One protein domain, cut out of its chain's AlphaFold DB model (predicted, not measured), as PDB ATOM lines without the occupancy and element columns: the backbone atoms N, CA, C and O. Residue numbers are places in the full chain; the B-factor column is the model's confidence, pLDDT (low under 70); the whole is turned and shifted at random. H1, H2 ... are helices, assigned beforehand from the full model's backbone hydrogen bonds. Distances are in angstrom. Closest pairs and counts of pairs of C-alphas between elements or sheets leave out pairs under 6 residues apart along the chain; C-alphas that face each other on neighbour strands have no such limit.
ATOM      1  N   GLU A 343     166.056  88.444 190.896       96.50
ATOM      2  CA  GLU A 343     165.151  89.521 190.488       96.50
ATOM      3  C   GLU A 343     164.293  89.110 189.291       96.50
ATOM      4  O   GLU A 343     163.076  89.293 189.346       96.50
ATOM      5  N   TYR A 344     164.887  88.479 188.270       97.12
ATOM      6  CA  TYR A 344     164.151  87.923 187.128       97.12
ATOM      7  C   TYR A 344     163.091  86.919 187.594       97.12
ATOM      8  O   TYR A 344     161.904  87.051 187.293       97.12
ATOM      9  N   HIS A 345     163.480  85.948 188.425       97.06
ATOM     10  CA  HIS A 345     162.530  84.965 188.949       97.06
ATOM     11  C   HIS A 345     161.440  85.608 189.816       97.06
ATOM     12  O   HIS A 345     160.286  85.178 189.782       97.06
ATOM     13  N   GLN A 346     161.772  86.652 190.578       97.25
ATOM     14  CA  GLN A 346     160.792  87.398 191.362       97.25
ATOM     15  C   GLN A 346     159.809  88.181 190.476       97.25
ATOM     16  O   GLN A 346     158.631  88.284 190.838       97.25
ATOM     17  N   PHE A 347     160.263  88.694 189.331       96.94
ATOM     18  CA  PHE A 347     159.427  89.346 188.324       96.94
ATOM     19  C   PHE A 347     158.417  88.353 187.733       96.94
ATOM     20  O   PHE A 347     157.209  88.536 187.911       96.94
ATOM     21  N   VAL A 348     158.901  87.227 187.193       97.56
ATOM     22  CA  VAL A 348     158.072  86.135 186.641       97.56
ATOM     23  C   VAL A 348     157.049  85.643 187.668       97.56
ATOM     24  O   VAL A 348     155.855  85.539 187.391       97.56
ATOM     25  N   LEU A 349     157.482  85.380 188.906       97.31
ATOM     26  CA  LEU A 349     156.579  84.927 189.969       97.31
ATOM     27  C   LEU A 349     155.486  85.948 190.302       97.31
ATOM     28  O   LEU A 349     154.399  85.536 190.715       97.31
ATOM     29  N   THR A 350     155.764  87.245 190.165       96.06
ATOM     30  CA  THR A 350     154.774  88.298 190.426       96.06
ATOM     31  C   THR A 350     153.738  88.354 189.311       96.06
ATOM     32  O   THR A 350     152.549  88.342 189.623       96.06
ATOM     33  N   LEU A 351     154.164  88.318 188.042       96.75
ATOM     34  CA  LEU A 351     153.251  88.237 186.892       96.75
ATOM     35  C   LEU A 351     152.265  87.075 187.048       96.75
ATOM     36  O   LEU A 351     151.056  87.235 186.896       96.75
ATOM     37  N   LYS A 352     152.765  85.915 187.474       97.06
ATOM     38  CA  LYS A 352     151.922  84.736 187.671       97.06
ATOM     39  C   LYS A 352     150.929  84.856 188.817       97.06
ATOM     40  O   LYS A 352     149.776  84.455 188.690       97.06
ATOM     41  N   LYS A 353     151.399  85.295 189.985       95.38
ATOM     42  CA  LYS A 353     150.595  85.254 191.216       95.38
ATOM     43  C   LYS A 353     149.587  86.385 191.295       95.38
ATOM     44  O   LYS A 353     148.495  86.162 191.809       95.38
ATOM     45  N   ASP A 354     149.975  87.559 190.820       93.12
ATOM     46  CA  ASP A 354     149.212  88.779 191.048       93.12
ATOM     47  C   ASP A 354     148.432  89.194 189.803       93.12
ATOM     48  O   ASP A 354     147.323  89.689 189.939       93.12
ATOM     49  N   PHE A 355     148.965  88.918 188.608       92.69
ATOM     50  CA  PHE A 355     148.333  89.274 187.332       92.69
ATOM     51  C   PHE A 355     147.744  88.065 186.589       92.69
ATOM     52  O   PHE A 355     147.182  88.209 185.510       92.69
ATOM     53  N   GLY A 356     147.859  86.855 187.154       93.31
ATOM     54  CA  GLY A 356     147.272  85.641 186.581       93.31
ATOM     55  C   GLY A 356     147.868  85.213 185.235       93.31
ATOM     56  O   GLY A 356     147.238  84.431 184.525       93.31
ATOM     57  N   VAL A 357     149.059  85.708 184.888       96.31
ATOM     58  CA  VAL A 357     149.780  85.334 183.663       96.31
ATOM     59  C   VAL A 357     150.272  83.887 183.789       96.31
ATOM     60  O   VAL A 357     150.706  83.455 184.861       96.31
ATOM     61  N   ASP A 358     150.184  83.093 182.725       95.94
ATOM     62  CA  ASP A 358     150.728  81.735 182.722       95.94
ATOM     63  C   ASP A 358     152.274  81.734 182.725       95.94
ATOM     64  O   ASP A 358     152.916  82.777 182.641       95.94
ATOM     65  N   GLN A 359     152.897  80.564 182.923       95.81
ATOM     66  CA  GLN A 359     154.356  80.483 183.098       95.81
ATOM     67  C   GLN A 359     155.126  80.924 181.854       95.81
ATOM     68  O   GLN A 359     156.096  81.656 182.003       95.81
ATOM     69  N   GLU A 360     154.724  80.440 180.681       95.94
ATOM     70  CA  GLU A 360     155.433  80.669 179.420       95.94
ATOM     71  C   GLU A 360     155.374  82.154 179.077       95.94
ATOM     72  O   GLU A 360     156.405  82.820 179.029       95.94
ATOM     73  N   ARG A 361     154.164  82.720 179.075       96.62
ATOM     74  CA  ARG A 361     153.974  84.147 178.818       96.62
ATOM     75  C   ARG A 361     154.659  85.040 179.854       96.62
ATOM     76  O   ARG A 361     155.146  86.111 179.512       96.62
ATOM     77  N   ALA A 362     154.714  84.636 181.125       96.56
ATOM     78  CA  ALA A 362     155.427  85.408 182.142       96.56
ATOM     79  C   ALA A 362     156.950  85.393 181.929       96.56
ATOM     80  O   ALA A 362     157.609  86.378 182.261       96.56
ATOM     81  N   GLU A 363     157.510  84.293 181.416       95.56
ATOM     82  CA  GLU A 363     158.923  84.226 181.037       95.56
ATOM     83  C   GLU A 363     159.216  85.080 179.801       95.56
ATOM     84  O   GLU A 363     160.211  85.803 179.834       95.56
ATOM     85  N   ASP A 364     158.332  85.072 178.798       95.06
ATOM     86  CA  ASP A 364     158.442  85.913 177.597       95.06
ATOM     87  C   ASP A 364     158.386  87.403 177.956       95.06
ATOM     88  O   ASP A 364     159.272  88.173 177.604       95.06
ATOM     89  N   MET A 365     157.405  87.821 178.763       96.69
ATOM     90  CA  MET A 365     157.321  89.210 179.239       96.69
ATOM     91  C   MET A 365     158.551  89.618 180.053       96.69
ATOM     92  O   MET A 365     159.017  90.749 179.962       96.69
ATOM     93  N   ALA A 366     159.092  88.713 180.871       96.06
ATOM     94  CA  ALA A 366     160.309  89.000 181.619       96.06
ATOM     95  C   ALA A 366     161.542  89.090 180.707       96.06
ATOM     96  O   ALA A 366     162.445  89.865 181.009       96.06
ATOM     97  N   HIS A 367     161.587  88.308 179.625       94.88
ATOM     98  CA  HIS A 367     162.634  88.368 178.606       94.88
ATOM     99  C   HIS A 367     162.657  89.743 177.927       94.88
ATOM    100  O   HIS A 367     163.696  90.400 177.926       94.88
ATOM    101  N   GLU A 368     161.499  90.216 177.462       94.56
ATOM    102  CA  GLU A 368     161.360  91.537 176.834       94.56
ATOM    103  C   GLU A 368     161.766  92.670 177.782       94.56
ATOM    104  O   GLU A 368     162.575  93.525 177.431       94.56
ATOM    105  N   VAL A 369     161.323  92.629 179.043       95.12
ATOM    106  CA  VAL A 369     161.720  93.651 180.027       95.12
ATOM    107  C   VAL A 369     163.225  93.625 180.310       95.12
ATOM    108  O   VAL A 369     163.818  94.674 180.570       95.12
ATOM    109  N   VAL A 370     163.873  92.453 180.288       94.94
ATOM    110  CA  VAL A 370     165.338  92.384 180.407       94.94
ATOM    111  C   VAL A 370     166.002  93.038 179.199       94.94
ATOM    112  O   VAL A 370     166.922  93.828 179.411       94.94
ATOM    113  N   ALA A 371     165.525  92.770 177.982       91.88
ATOM    114  CA  ALA A 371     166.033  93.411 176.771       91.88
ATOM    115  C   ALA A 371     165.888  94.941 176.853       91.88
ATOM    116  O   ALA A 371     166.882  95.654 176.703       91.88
ATOM    117  N   ASP A 372     164.715  95.446 177.244       92.12
ATOM    118  CA  ASP A 372     164.474  96.879 177.465       92.12
ATOM    119  C   ASP A 372     165.431  97.477 178.516       92.12
ATOM    120  O   ASP A 372     165.920  98.604 178.388       92.12
ATOM    121  N   CYS A 373     165.738  96.717 179.573       90.75
ATOM    122  CA  CYS A 373     166.715  97.129 180.580       90.75
ATOM    123  C   CYS A 373     168.140  97.206 180.015       90.75
ATOM    124  O   CYS A 373     168.895  98.085 180.436       90.75
ATOM    125  N   GLN A 374     168.512  96.310 179.096       88.56
ATOM    126  CA  GLN A 374     169.844  96.265 178.482       88.56
ATOM    127  C   GLN A 374     170.117  97.452 177.555       88.56
ATOM    128  O   GLN A 374     171.269  97.873 177.464       88.56
ATOM    129  N   VAL A 375     169.077  98.020 176.939       83.38
ATOM    130  CA  VAL A 375     169.154  99.207 176.062       83.38
ATOM    131  C   VAL A 375     168.723 100.512 176.755       83.38
ATOM    132  O   VAL A 375     168.373 101.494 176.106       83.38
ATOM    133  N   ASP A 376     168.731 100.521 178.092       80.38
ATOM    134  CA  ASP A 376     168.400 101.656 178.965       80.38
ATOM    135  C   ASP A 376     167.048 102.349 178.688       80.38
ATOM    136  O   ASP A 376     166.908 103.561 178.868       80.38
ATOM    137  N   TYR A 377     166.004 101.592 178.333       84.81
ATOM    138  CA  TYR A 377     164.666 102.170 178.170       84.81
ATOM    139  C   TYR A 377     164.167 102.834 179.462       84.81
ATOM    140  O   TYR A 377     164.451 102.402 180.595       84.81
ATOM    141  N   GLY A 378     163.412 103.920 179.282       87.50
ATOM    142  CA  GLY A 378     162.759 104.636 180.368       87.50
ATOM    143  C   GLY A 378     161.634 103.810 180.989       87.50
ATOM    144  O   GLY A 378     160.989 103.014 180.315       87.50
ATOM    145  N   MET A 379     161.357 104.029 182.278       92.06
ATOM    146  CA  MET A 379     160.299 103.306 183.001       92.06
ATOM    147  C   MET A 379     158.939 103.384 182.290       92.06
ATOM    148  O   MET A 379     158.243 102.380 182.213       92.06
ATOM    149  N   ASP A 380     158.589 104.553 181.748       91.44
ATOM    150  CA  ASP A 380     157.319 104.757 181.045       91.44
ATOM    151  C   ASP A 380     157.219 103.884 179.781       91.44
ATOM    152  O   ASP A 380     156.169 103.307 179.528       91.44
ATOM    153  N   GLN A 381     158.326 103.714 179.045       94.06
ATOM    154  CA  GLN A 381     158.382 102.870 177.844       94.06
ATOM    155  C   GLN A 381     158.248 101.385 178.194       94.06
ATOM    156  O   GLN A 381     157.532 100.659 177.520       94.06
ATOM    157  N   ILE A 382     158.899 100.941 179.275       94.38
ATOM    158  CA  ILE A 382     158.802  99.548 179.741       94.38
ATOM    159  C   ILE A 382     157.368  99.231 180.186       94.38
ATOM    160  O   ILE A 382     156.854  98.143 179.935       94.38
ATOM    161  N   LEU A 383     156.704 100.174 180.863       94.06
ATOM    162  CA  LEU A 383     155.309 100.003 181.269       94.06
ATOM    163  C   LEU A 383     154.367  99.965 180.058       94.06
ATOM    164  O   LEU A 383     153.513  99.085 180.013       94.06
ATOM    165  N   GLU A 384     154.552 100.857 179.081       93.88
ATOM    166  CA  GLU A 384     153.798 100.849 177.819       93.88
ATOM    167  C   GLU A 384     153.983  99.518 177.076       93.88
ATOM    168  O   GLU A 384     152.999  98.886 176.698       93.88
ATOM    169  N   HIS A 385     155.217  99.018 176.981       93.88
ATOM    170  CA  HIS A 385     155.513  97.730 176.352       93.88
ATOM    171  C   HIS A 385     154.809  96.561 177.067       93.88
ATOM    172  O   HIS A 385     154.185  95.713 176.430       93.88
ATOM    173  N   LEU A 386     154.806  96.539 178.405       94.69
ATOM    174  CA  LEU A 386     154.065  95.533 179.176       94.69
ATOM    175  C   LEU A 386     152.543  95.602 178.942       94.69
ATOM    176  O   LEU A 386     151.886  94.557 178.888       94.69
ATOM    177  N   GLU A 387     151.979  96.804 178.801       94.31
ATOM    178  CA  GLU A 387     150.564  97.000 178.456       94.31
ATOM    179  C   GLU A 387     150.250  96.502 177.036       94.31
ATOM    180  O   GLU A 387     149.241  95.818 176.837       94.31
ATOM    181  N   GLU A 388     151.131  96.756 176.063       94.75
ATOM    182  CA  GLU A 388     151.032  96.232 174.690       94.75
ATOM    183  C   GLU A 388     151.095  94.700 174.650       94.75
ATOM    184  O   GLU A 388     150.350  94.055 173.904       94.75
ATOM    185  N   MET A 389     151.895  94.098 175.534       93.81
ATOM    186  CA  MET A 389     151.926  92.650 175.763       93.81
ATOM    187  C   MET A 389     150.676  92.125 176.492       93.81
ATOM    188  O   MET A 389     150.571  90.925 176.766       93.81
ATOM    189  N   GLY A 390     149.701  92.987 176.792       92.44
ATOM    190  CA  GLY A 390     148.390  92.645 177.339       92.44
ATOM    191  C   GLY A 390     148.335  92.551 178.862       92.44
ATOM    192  O   GLY A 390     147.414  91.916 179.384       92.44
ATOM    193  N   LEU A 391     149.300  93.139 179.575       93.94
ATOM    194  CA  LEU A 391     149.215  93.310 181.021       93.94
ATOM    195  C   LEU A 391     148.246  94.450 181.348       93.94
ATOM    196  O   LEU A 391     148.356  95.542 180.805       93.94
ATOM    197  N   VAL A 392     147.300  94.205 182.252       92.12
ATOM    198  CA  VAL A 392     146.320  95.214 182.672       92.12
ATOM    199  C   VAL A 392     146.553  95.550 184.137       92.12
ATOM    200  O   VAL A 392     146.567  94.654 184.980       92.12
ATOM    201  N   PHE A 393     146.716  96.838 184.433       92.19
ATOM    202  CA  PHE A 393     146.783  97.360 185.796       92.19
ATOM    203  C   PHE A 393     145.406  97.902 186.203       92.19
ATOM    204  O   PHE A 393     144.906  98.858 185.606       92.19
ATOM    205  N   GLU A 394     144.775  97.300 187.209       90.44
ATOM    206  CA  GLU A 394     143.467  97.730 187.724       90.44
ATOM    207  C   GLU A 394     143.615  98.785 188.828       90.44
ATOM    208  O   GLU A 394     142.762  99.667 188.980       90.44
ATOM    209  N   GLU A 395     144.710  98.719 189.593       92.19
ATOM    210  CA  GLU A 395     144.978  99.619 190.712       92.19
ATOM    211  C   GLU A 395     146.359 100.283 190.623       92.19
ATOM    212  O   GLU A 395     147.375  99.658 190.329       92.19
ATOM    213  N   GLU A 396     146.441 101.543 191.058       91.94
ATOM    214  CA  GLU A 396     147.701 102.291 191.219       91.94
ATOM    215  C   GLU A 396     148.763 101.521 192.034       91.94
ATOM    216  O   GLU A 396     149.969 101.618 191.803       91.94
ATOM    217  N   LYS A 397     148.326 100.713 193.003       92.88
ATOM    218  CA  LYS A 397     149.217  99.900 193.837       92.88
ATOM    219  C   LYS A 397     149.945  98.813 193.034       92.88
ATOM    220  O   LYS A 397     151.063  98.440 193.402       92.88
ATOM    221  N   GLU A 398     149.330  98.299 191.975       92.56
ATOM    222  CA  GLU A 398     149.917  97.290 191.089       92.56
ATOM    223  C   GLU A 398     151.022  97.909 190.236       92.56
ATOM    224  O   GLU A 398     152.122  97.358 190.178       92.56
ATOM    225  N   ILE A 399     150.779  99.114 189.708       92.69
ATOM    226  CA  ILE A 399     151.777  99.912 188.984       92.69
ATOM    227  C   ILE A 399     152.989 100.171 189.884       92.69
ATOM    228  O   ILE A 399     154.122  99.852 189.525       92.69
ATOM    229  N   GLN A 400     152.773 100.657 191.111       93.25
ATOM    230  CA  GLN A 400     153.864 100.919 192.063       93.25
ATOM    231  C   GLN A 400     154.681  99.665 192.394       93.25
ATOM    232  O   GLN A 400     155.901  99.735 192.588       93.25
ATOM    233  N   LYS A 401     154.024  98.504 192.474       93.00
ATOM    234  CA  LYS A 401     154.706  97.226 192.680       93.00
ATOM    235  C   LYS A 401     155.534  96.836 191.457       93.00
ATOM    236  O   LYS A 401     156.674  96.406 191.639       93.00
ATOM    237  N   MET A 402     154.985  97.005 190.256       94.06
ATOM    238  CA  MET A 402     155.663  96.692 189.001       94.06
ATOM    239  C   MET A 402     156.905  97.560 188.810       94.06
ATOM    240  O   MET A 402     158.000  97.028 188.649       94.06
ATOM    241  N   VAL A 403     156.775  98.877 188.991       94.50
ATOM    242  CA  VAL A 403     157.896  99.830 188.947       94.50
ATOM    243  C   VAL A 403     159.031  99.397 189.873       94.50
ATOM    244  O   VAL A 403     160.195  99.382 189.477       94.50
ATOM    245  N   LYS A 404     158.719  98.980 191.107       94.88
ATOM    246  CA  LYS A 404     159.745  98.511 192.050       94.88
ATOM    247  C   LYS A 404     160.467  97.252 191.556       94.88
ATOM    248  O   LYS A 404     161.668  97.116 191.788       94.88
ATOM    249  N   LEU A 405     159.751  96.323 190.927       94.81
ATOM    250  CA  LEU A 405     160.345  95.104 190.377       94.81
ATOM    251  C   LEU A 405     161.224  95.408 189.165       94.81
ATOM    252  O   LEU A 405     162.340  94.899 189.117       94.81
ATOM    253  N   ILE A 406     160.767  96.281 188.264       94.69
ATOM    254  CA  ILE A 406     161.542  96.728 187.100       94.69
ATOM    255  C   ILE A 406     162.819  97.437 187.558       94.69
ATOM    256  O   ILE A 406     163.890  97.117 187.063       94.69
ATOM    257  N   ILE A 407     162.754  98.333 188.553       93.88
ATOM    258  CA  ILE A 407     163.954  98.997 189.103       93.88
ATOM    259  C   ILE A 407     164.958  97.969 189.634       93.88
ATOM    260  O   ILE A 407     166.149  98.063 189.345       93.88
ATOM    261  N   ASN A 408     164.492  96.986 190.411       94.19
ATOM    262  CA  ASN A 408     165.374  95.949 190.939       94.19
ATOM    263  C   ASN A 408     165.998  95.119 189.813       94.19
ATOM    264  O   ASN A 408     167.195  94.851 189.863       94.19
ATOM    265  N   LEU A 409     165.203  94.737 188.811       94.00
ATOM    266  CA  LEU A 409     165.671  93.986 187.654       94.00
ATOM    267  C   LEU A 409     166.713  94.797 186.873       94.00
ATOM    268  O   LEU A 409     167.839  94.338 186.739       94.00
ATOM    269  N   LYS A 410     166.402  96.043 186.503       94.19
ATOM    270  CA  LYS A 410     167.305  96.974 185.806       94.19
ATOM    271  C   LYS A 410     168.638  97.154 186.540       94.19
ATOM    272  O   LYS A 410     169.693  97.100 185.917       94.19
ATOM    273  N   ASN A 411     168.620  97.285 187.869       94.62
ATOM    274  CA  ASN A 411     169.846  97.412 188.671       94.62
ATOM    275  C   ASN A 411     170.687  96.126 188.741       94.62
ATOM    276  O   ASN A 411     171.872  96.207 189.057       94.62
ATOM    277  N   ASN A 412     170.096  94.962 188.451       95.31
ATOM    278  CA  ASN A 412     170.750  93.650 188.460       95.31
ATOM    279  C   ASN A 412     170.869  93.037 187.051       95.31
ATOM    280  O   ASN A 412     171.203  91.861 186.923       95.31
ATOM    281  N   THR A 413     170.633  93.823 185.998       94.44
ATOM    282  CA  THR A 413     170.844  93.430 184.600       94.44
ATOM    283  C   THR A 413     172.163  94.009 184.101       94.44
ATOM    284  O   THR A 413     172.513  95.155 184.393       94.44
ATOM    285  N   ARG A 414     172.938  93.199 183.378       95.00
ATOM    286  CA  ARG A 414     174.224  93.611 182.799       95.00
ATOM    287  C   ARG A 414     173.985  94.497 181.587       95.00
ATOM    288  O   ARG A 414     173.178  94.139 180.739       95.00
TER     289      ARG A 414
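What this domain is: This is residues 343 to 414 of the 456 residues of an uncharacterized protein of Proteiniclasticum ruminis (UniProt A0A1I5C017). Four helices make a compact body of two crossed layers: H1 and H4 lie side by side in one layer, running opposite ways, and H2 and H3 lie side by side in the other, also running opposite ways. H2 packs on both helices of the first layer, H1 beside its first half and H4 near its last residues, while residues 389 to 395 lead from H3 back to the layer of H1 and H4. The printed part has 72 residues with four named helices, H1, H2, H3 and H4 in that order, and no named strand; its class is all helix. It is compact, with a radius of gyration of the C-alphas of 10.9 A, and rounded, spanning 28 by 24 by 19 A.

How they stand to each other: H1, residues 343 to 354, and H2, residues 359 to 374, form a helical hairpin across a tight link. They touch, closest at the C-alphas of Val 348 and Ala 362, 5.3 A apart, and run opposite ways at a steep tilt of 44 degrees; H2 takes part with residues 359 to 366 alone. H3, residues 379 to 388, makes a second helical hairpin with H2, which touches it with residues 365 to 372 alone. Their closest C-alphas, those of Val 369 and Ile 382, are 6.6 A apart, and they run opposite ways at a shallow tilt of 32 degrees. H4, residues 396 to 411, touches H1 opposite ways at a shallow tilt of 18 degrees, with the C-alphas of Glu 343 and Leu 409 closest at 5.3 A; H1 touches H4 with residues 343 to 347 alone, and H4 touches H1 with residues 405 to 409 alone. H4 also touches H2, the hub that touches three helices, the same way at a steep tilt of 60 degrees, and the C-alphas of Cys 373 and Lys 410 are closest at 5.3 A. H3 and H4 are close but not clearly touching, with the C-alphas of Met 379 and Val 403 closest at 7.3 A, and H1 and H3 are apart. The helix packing is part aligned and part crossed: of four touching pairs, 2 are at a shallow tilt. In H1, H2, H3 and H4 every O i to N i+4 pair is within hydrogen-bond range.

Where its parts are: H1 begins at C-alpha 343, (165.151, 89.521, 190.488), and is 16.0 A long from first to last C-alpha. H2 measures 22.6 A and ends at C-alpha 374, (169.844, 96.265, 178.482). H3 measures 14.3 A. H4 measures 22.8 A and ends at C-alpha 411, (169.846, 97.412, 188.671).

The domain as a whole: The two C-alphas farthest apart, those of Glu 394 and Arg 414, are 31.4 A apart. The printed part has no cut and no long link; the link from H3 to H4, 7 residues, is short. The mean pLDDT of the printed part is 93.8, and no printed residue is under 70.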